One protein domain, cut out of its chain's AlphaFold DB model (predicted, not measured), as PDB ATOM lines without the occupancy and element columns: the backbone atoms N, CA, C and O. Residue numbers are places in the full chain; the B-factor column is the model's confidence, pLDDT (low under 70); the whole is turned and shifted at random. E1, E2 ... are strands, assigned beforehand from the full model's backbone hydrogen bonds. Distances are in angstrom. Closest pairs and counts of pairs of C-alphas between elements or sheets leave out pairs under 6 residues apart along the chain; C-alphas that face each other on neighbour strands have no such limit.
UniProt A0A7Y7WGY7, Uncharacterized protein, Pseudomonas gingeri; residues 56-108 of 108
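AT A GLANCE: This is residues 56 to 108 of the 108 residues of an uncharacterized protein of Pseudomonas gingeri (UniProt A0A7Y7WGY7). Little regular structure is here: a rod of two hairpins, the short E1-E2 beside the longer E3-E4, with long loops, residues 68 to 80 and 88 to 100, reaching to opposite ends. The 53 printed residues hold four named strands in the order E1 E2 E3 E4, no named helix, and two antiparallel two-stranded sheets. The class is all strand, with 21 residues in named elements. It is only just loose, close to extended: radius of gyration of the C-alphas 14.7 A, spans 46 by 21 by 13 A.

HOW THE PARTS SIT: Start at E1, residues 56 to 58, antiparallel to E2, residues 64 to 67, at 148 degrees; N 57 and O 65 are 2.8 A apart, within hydrogen-bond range. Further on, E3, residues 81 to 87, is antiparallel to E4, residues 101 to 107, at 167 degrees; find N 84 and O 104 within hydrogen-bond range at 2.9 A. The closest C-alphas of E1 and E3, Leu 57 and Tyr 85, are 6.5 A apart. E4 is apart from E1 and E2.

IN THESE COORDINATES: Find C-alpha 56 at (232.357, 188.692, 127.069), where E1 begins. E3 runs 20.3 A; E4 runs 19.9 A to C-alpha 107 at (221.839, 182.043, 117.118).

THE WHOLE: The C-alphas farthest apart, Gly 76 and Arg 95, are 46.1 A apart. The printed part has no cut. The links E2 to E3 and E3 to E4 are long. Look for pLDDT under 70 at residues 70 to 77 and 95 to 98.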
ATOM      1  N   LEU A  56     232.299 187.703 126.003       88.69
ATOM      2  CA  LEU A  56     232.357 188.692 127.069       88.69
ATOM      3  C   LEU A  56     231.813 190.033 126.570       88.69
ATOM      4  O   LEU A  56     232.378 190.653 125.670       88.69
ATOM      5  N   LEU A  57     230.728 190.493 127.180       89.94
ATOM      6  CA  LEU A  57     230.104 191.779 126.906       89.94
ATOM      7  C   LEU A  57     230.423 192.759 128.029       89.94
ATOM      8  O   LEU A  57     229.995 192.579 129.170       89.94
ATOM      9  N   LYS A  58     231.134 193.836 127.703       89.62
ATOM     10  CA  LYS A  58     231.326 194.949 128.631       89.62
ATOM     11  C   LYS A  58     230.056 195.797 128.660       89.62
ATOM     12  O   LYS A  58     229.769 196.503 127.698       89.62
ATOM     13  N   VAL A  59     229.299 195.717 129.754       88.19
ATOM     14  CA  VAL A  59     228.022 196.440 129.896       88.19
ATOM     15  C   VAL A  59     228.179 197.759 130.659       88.19
ATOM     16  O   VAL A  59     227.395 198.687 130.469       88.19
ATOM     17  N   SER A  60     229.220 197.879 131.487       85.00
ATOM     18  CA  SER A  60     229.621 199.133 132.133       85.00
ATOM     19  C   SER A  60     231.125 199.150 132.441       85.00
ATOM     20  O   SER A  60     231.869 198.250 132.051       85.00
ATOM     21  N   SER A  61     231.606 200.183 133.138       82.69
ATOM     22  CA  SER A  61     232.992 200.240 133.627       82.69
ATOM     23  C   SER A  61     233.305 199.173 134.683       82.69
ATOM     24  O   SER A  61     234.460 198.771 134.787       82.69
ATOM     25  N   ALA A  62     232.299 198.711 135.430       84.00
ATOM     26  CA  ALA A  62     232.460 197.791 136.556       84.00
ATOM     27  C   ALA A  62     231.825 196.409 136.329       84.00
ATOM     28  O   ALA A  62     232.043 195.503 137.127       84.00
ATOM     29  N   VAL A  63     231.035 196.234 135.264       84.50
ATOM     30  CA  VAL A  63     230.261 195.008 135.025       84.50
ATOM     31  C   VAL A  63     230.550 194.456 133.634       84.50
ATOM     32  O   VAL A  63     230.430 195.161 132.627       84.50
ATOM     33  N   ASN A  64     230.878 193.166 133.594       87.12
ATOM     34  CA  ASN A  64     230.985 192.375 132.375       87.12
ATOM     35  C   ASN A  64     229.991 191.212 132.443       87.12
ATOM     36  O   ASN A  64     229.891 190.545 133.472       87.12
ATOM     37  N   LEU A  65     229.276 190.968 131.350       87.88
ATOM     38  CA  LEU A  65     228.418 189.803 131.175       87.88
ATOM     39  C   LEU A  65     229.171 188.745 130.377       87.88
ATOM     40  O   LEU A  65     229.651 189.029 129.285       87.88
ATOM     41  N   ASN A  66     229.237 187.524 130.898       87.19
ATOM     42  CA  ASN A  66     229.700 186.379 130.128       87.19
ATOM     43  C   ASN A  66     228.490 185.644 129.552       87.19
ATOM     44  O   ASN A  66     227.631 185.194 130.311       87.19
ATOM     45  N   VAL A  67     228.420 185.533 128.229       85.94
ATOM     46  CA  VAL A  67     227.382 184.770 127.531       85.94
ATOM     47  C   VAL A  67     228.018 183.490 127.009       85.94
ATOM     48  O   VAL A  67     229.025 183.544 126.306       85.94
ATOM     49  N   ASP A  68     227.439 182.343 127.352       80.69
ATOM     50  CA  ASP A  68     227.870 181.029 126.878       80.69
ATOM     51  C   ASP A  68     226.643 180.165 126.555       80.69
ATOM     52  O   ASP A  68     225.549 180.390 127.079       80.69
ATOM     53  N   THR A  69     226.817 179.182 125.676       74.69
ATOM     54  CA  THR A  69     225.774 178.229 125.284       74.69
ATOM     55  C   THR A  69     226.119 176.839 125.783       74.69
ATOM     56  O   THR A  69     227.251 176.389 125.651       74.69
ATOM     57  N   ALA A  70     225.142 176.136 126.354       69.31
ATOM     58  CA  ALA A  70     225.343 174.755 126.767       69.31
ATOM     59  C   ALA A  70     225.570 173.844 125.551       69.31
ATOM     60  O   ALA A  70     225.014 174.059 124.470       69.31
ATOM     61  N   VAL A  71     226.377 172.800 125.744       67.44
ATOM     62  CA  VAL A  71     226.529 171.734 124.750       67.44
ATOM     63  C   VAL A  71     225.190 171.006 124.628       67.44
ATOM     64  O   VAL A  71     224.627 170.568 125.631       67.44
ATOM     65  N   ASN A  72     224.672 170.895 123.404       62.00
ATOM     66  CA  ASN A  72     223.447 170.156 123.124       62.00
ATOM     67  C   ASN A  72     223.810 168.821 122.464       62.00
ATOM     68  O   ASN A  72     224.359 168.804 121.357       62.00
ATOM     69  N   ALA A  73     223.478 167.713 123.130       55.62
ATOM     70  CA  ALA A  73     223.778 166.365 122.651       55.62
ATOM     71  C   ALA A  73     223.172 166.061 121.263       55.62
ATOM     72  O   ALA A  73     223.752 165.298 120.497       55.62
ATOM     73  N   CYS A  74     222.064 166.707 120.881       61.12
ATOM     74  CA  CYS A  74     221.375 166.446 119.612       61.12
ATOM     75  C   CYS A  74     221.872 167.218 118.398       61.12
ATOM     76  O   CYS A  74     221.533 166.858 117.274       61.12
ATOM     77  N   ARG A  75     222.606 168.317 118.590       60.72
ATOM     78  CA  ARG A  75     223.174 169.085 117.467       60.72
ATOM     79  C   ARG A  75     224.673 168.856 117.287       60.72
ATOM     80  O   ARG A  75     225.293 169.547 116.489       60.72
ATOM     81  N   GLY A  76     225.246 167.875 117.993       59.44
ATOM     82  CA  GLY A  76     226.654 167.501 117.853       59.44
ATOM     83  C   GLY A  76     227.637 168.597 118.278       59.44
ATOM     84  O   GLY A  76     228.775 168.596 117.820       59.44
ATOM     85  N   GLY A  77     227.219 169.547 119.125       64.12
ATOM     86  CA  GLY A  77     228.075 170.661 119.531       64.12
ATOM     87  C   GLY A  77     227.333 171.841 120.157       64.12
ATOM     88  O   GLY A  77     226.130 171.778 120.431       64.12
ATOM     89  N   ARG A  78     228.073 172.929 120.407       70.94
ATOM     90  CA  ARG A  78     227.509 174.224 120.828       70.94
ATOM     91  C   ARG A  78     226.918 174.943 119.620       70.94
ATOM     92  O   ARG A  78     227.498 174.919 118.538       70.94
ATOM     93  N   VAL A  79     225.769 175.588 119.810       76.44
ATOM     94  CA  VAL A  79     225.136 176.385 118.751       76.44
ATOM     95  C   VAL A  79     225.934 177.681 118.581       76.44
ATOM     96  O   VAL A  79     226.081 178.413 119.563       76.44
ATOM     97  N   PRO A  80     226.443 177.992 117.374       80.75
ATOM     98  CA  PRO A  80     227.118 179.257 117.130       80.75
ATOM     99  C   PRO A  80     226.189 180.425 117.447       80.75
ATOM    100  O   PRO A  80     225.022 180.441 117.060       80.75
ATOM    101  N   PHE A  81     226.712 181.427 118.142       86.12
ATOM    102  CA  PHE A  81     225.945 182.620 118.456       86.12
ATOM    103  C   PHE A  81     226.813 183.872 118.382       86.12
ATOM    104  O   PHE A  81     228.041 183.841 118.518       86.12
ATOM    105  N   SER A  82     226.145 184.999 118.187       89.50
ATOM    106  CA  SER A  82     226.694 186.331 118.405       89.50
ATOM    107  C   SER A  82     225.933 187.006 119.534       89.50
ATOM    108  O   SER A  82     224.728 186.801 119.677       89.50
ATOM    109  N   ALA A  83     226.622 187.831 120.313       91.94
ATOM    110  CA  ALA A  83     225.995 188.636 121.344       91.94
ATOM    111  C   ALA A  83     226.515 190.073 121.275       91.94
ATOM    112  O   ALA A  83     227.696 190.294 121.000       91.94
ATOM    113  N   SER A  84     225.642 191.043 121.522       93.12
ATOM    114  CA  SER A  84     225.996 192.462 121.557       93.12
ATOM    115  C   SER A  84     225.249 193.180 122.669       93.12
ATOM    116  O   SER A  84     224.133 192.798 123.015       93.12
ATOM    117  N   TYR A  85     225.848 194.248 123.185       92.50
ATOM    118  CA  TYR A  85     225.219 195.138 124.151       92.50
ATOM    119  C   TYR A  85     225.058 196.537 123.561       92.50
ATOM    120  O   TYR A  85     226.000 197.083 122.982       92.50
ATOM    121  N   GLN A  86     223.879 197.124 123.741       91.25
ATOM    122  CA  GLN A  86     223.562 198.487 123.339       91.25
ATOM    123  C   GLN A  86     222.976 199.253 124.535       91.25
ATOM    124  O   GLN A  86     221.913 198.872 125.031       91.25
ATOM    125  N   PRO A  87     223.618 200.335 125.007       88.44
ATOM    126  CA  PRO A  87     223.037 201.207 126.024       88.44
ATOM    127  C   PRO A  87     221.706 201.805 125.553       88.44
ATOM    128  O   PRO A  87     221.542 202.090 124.363       88.44
ATOM    129  N   LEU A  88     220.769 202.045 126.475       87.38
ATOM    130  CA  LEU A  88     219.564 202.802 126.139       87.38
ATOM    131  C   LEU A  88     219.947 204.224 125.723       87.38
ATOM    132  O   LEU A  88     220.764 204.884 126.368       87.38
ATOM    133  N   ALA A  89     219.331 204.707 124.644       83.62
ATOM    134  CA  ALA A  89     219.535 206.078 124.208       83.62
ATOM    135  C   ALA A  89     219.060 207.055 125.293       83.62
ATOM    136  O   ALA A  89     218.020 206.858 125.924       83.62
ATOM    137  N   SER A  90     219.795 208.151 125.468       77.62
ATOM    138  CA  SER A  90     219.499 209.176 126.478       77.62
ATOM    139  C   SER A  90     218.097 209.775 126.329       77.62
ATOM    140  O   SER A  90     217.528 210.253 127.301       77.62
ATOM    141  N   SER A  91     217.535 209.730 125.118       78.12
ATOM    142  CA  SER A  91     216.190 210.206 124.785       78.12
ATOM    143  C   SER A  91     215.056 209.335 125.334       78.12
ATOM    144  O   SER A  91     213.940 209.827 125.477       78.12
ATOM    145  N   VAL A  92     215.319 208.062 125.644       78.19
ATOM    146  CA  VAL A  92     214.333 207.110 126.197       78.19
ATOM    147  C   VAL A  92     214.670 206.668 127.623       78.19
ATOM    148  O   VAL A  92     213.867 206.007 128.281       78.19
ATOM    149  N   ALA A  93     215.854 207.031 128.114       76.56
ATOM    150  CA  ALA A  93     216.283 206.730 129.465       76.56
ATOM    151  C   ALA A  93     215.630 207.686 130.480       76.56
ATOM    152  O   ALA A  93     215.759 208.906 130.397       76.56
ATOM    153  N   THR A  94     214.953 207.133 131.481       75.50
ATOM    154  CA  THR A  94     214.526 207.869 132.674       75.50
ATOM    155  C   THR A  94     215.683 207.924 133.674       75.50
ATOM    156  O   THR A  94     216.674 207.204 133.538       75.50
ATOM    157  N   ARG A  95     215.565 208.721 134.748       66.19
ATOM    158  CA  ARG A  95     216.576 208.711 135.829       66.19
ATOM    159  C   ARG A  95     216.816 207.310 136.405       66.19
ATOM    160  O   ARG A  95     217.908 207.043 136.888       66.19
ATOM    161  N   GLN A  96     215.814 206.431 136.355       69.19
ATOM    162  CA  GLN A  96     215.910 205.054 136.845       69.19
ATOM    163  C   GLN A  96     216.507 204.085 135.812       69.19
ATOM    164  O   GLN A  96     217.025 203.044 136.207       69.19
ATOM    165  N   SER A  97     216.461 204.408 134.513       69.44
ATOM    166  CA  SER A  97     216.971 203.553 133.430       69.44
ATOM    167  C   SER A  97     218.216 204.091 132.719       69.44
ATOM    168  O   SER A  97     218.702 203.463 131.784       69.44
ATOM    169  N   ALA A  98     218.795 205.202 133.183       67.62
ATOM    170  CA  ALA A  98     220.006 205.814 132.620       67.62
ATOM    171  C   ALA A  98     221.242 204.893 132.584       67.62
ATOM    172  O   ALA A  98     222.186 205.163 131.846       67.62
ATOM    173  N   THR A  99     221.242 203.809 133.359       74.19
ATOM    174  CA  THR A  99     222.306 202.793 133.384       74.19
ATOM    175  C   THR A  99     221.900 201.474 132.725       74.19
ATOM    176  O   THR A  99     222.637 200.493 132.810       74.19
ATOM    177  N   GLN A 100     220.730 201.427 132.087       84.12
ATOM    178  CA  GLN A 100     220.201 200.228 131.446       84.12
ATOM    179  C   GLN A 100     220.576 200.177 129.961       84.12
ATOM    180  O   GLN A 100     220.843 201.189 129.309       84.12
ATOM    181  N   GLY A 101     220.562 198.969 129.416       88.06
ATOM    182  CA  GLY A 101     220.796 198.699 128.008       88.06
ATOM    183  C   GLY A 101     220.197 197.358 127.617       88.06
ATOM    184  O   GLY A 101     219.685 196.619 128.459       88.06
ATOM    185  N   VAL A 102     220.255 197.055 126.329       90.62
ATOM    186  CA  VAL A 102     219.726 195.830 125.739       90.62
ATOM    187  C   VAL A 102     220.887 194.912 125.392       90.62
ATOM    188  O   VAL A 102     221.857 195.332 124.762       90.62
ATOM    189  N   VAL A 103     220.783 193.649 125.800       92.12
ATOM    190  CA  VAL A 103     221.658 192.575 125.327       92.12
ATOM    191  C   VAL A 103     220.900 191.796 124.265       92.12
ATOM    192  O   VAL A 103     219.822 191.270 124.534       92.12
ATOM    193  N   THR A 104     221.468 191.720 123.068       93.75
ATOM    194  CA  THR A 104     220.913 190.946 121.953       93.75
ATOM    195  C   THR A 104     221.758 189.699 121.753       93.75
ATOM    196  O   THR A 104     222.979 189.806 121.640       93.75
ATOM    197  N   ILE A 105     221.117 188.529 121.707       91.56
ATOM    198  CA  ILE A 105     221.752 187.234 121.438       91.56
ATOM    199  C   ILE A 105     221.106 186.657 120.179       91.56
ATOM    200  O   ILE A 105     219.889 186.487 120.132       91.56
ATOM    201  N   THR A 106     221.926 186.344 119.179       90.25
ATOM    202  CA  THR A 106     221.490 185.769 117.901       90.25
ATOM    203  C   THR A 106     222.161 184.421 117.707       90.25
ATOM    204  O   THR A 106     223.387 184.339 117.767       90.25
ATOM    205  N   TYR A 107     221.365 183.382 117.466       85.94
ATOM    206  CA  TYR A 107     221.839 182.043 117.118       85.94
ATOM    207  C   TYR A 107     221.939 181.914 115.595       85.94
ATOM    208  O   TYR A 107     221.013 182.337 114.899       85.94
ATOM    209  N   ASN A 108     223.043 181.348 115.100       78.19
ATOM    210  CA  ASN A 108     223.329 181.172 113.670       78.19
ATOM    211  C   ASN A 108     223.247 179.701 113.248       78.19
ATOM    212  O   ASN A 108     223.591 178.821 114.074       78.19
TER     213      ASN A 108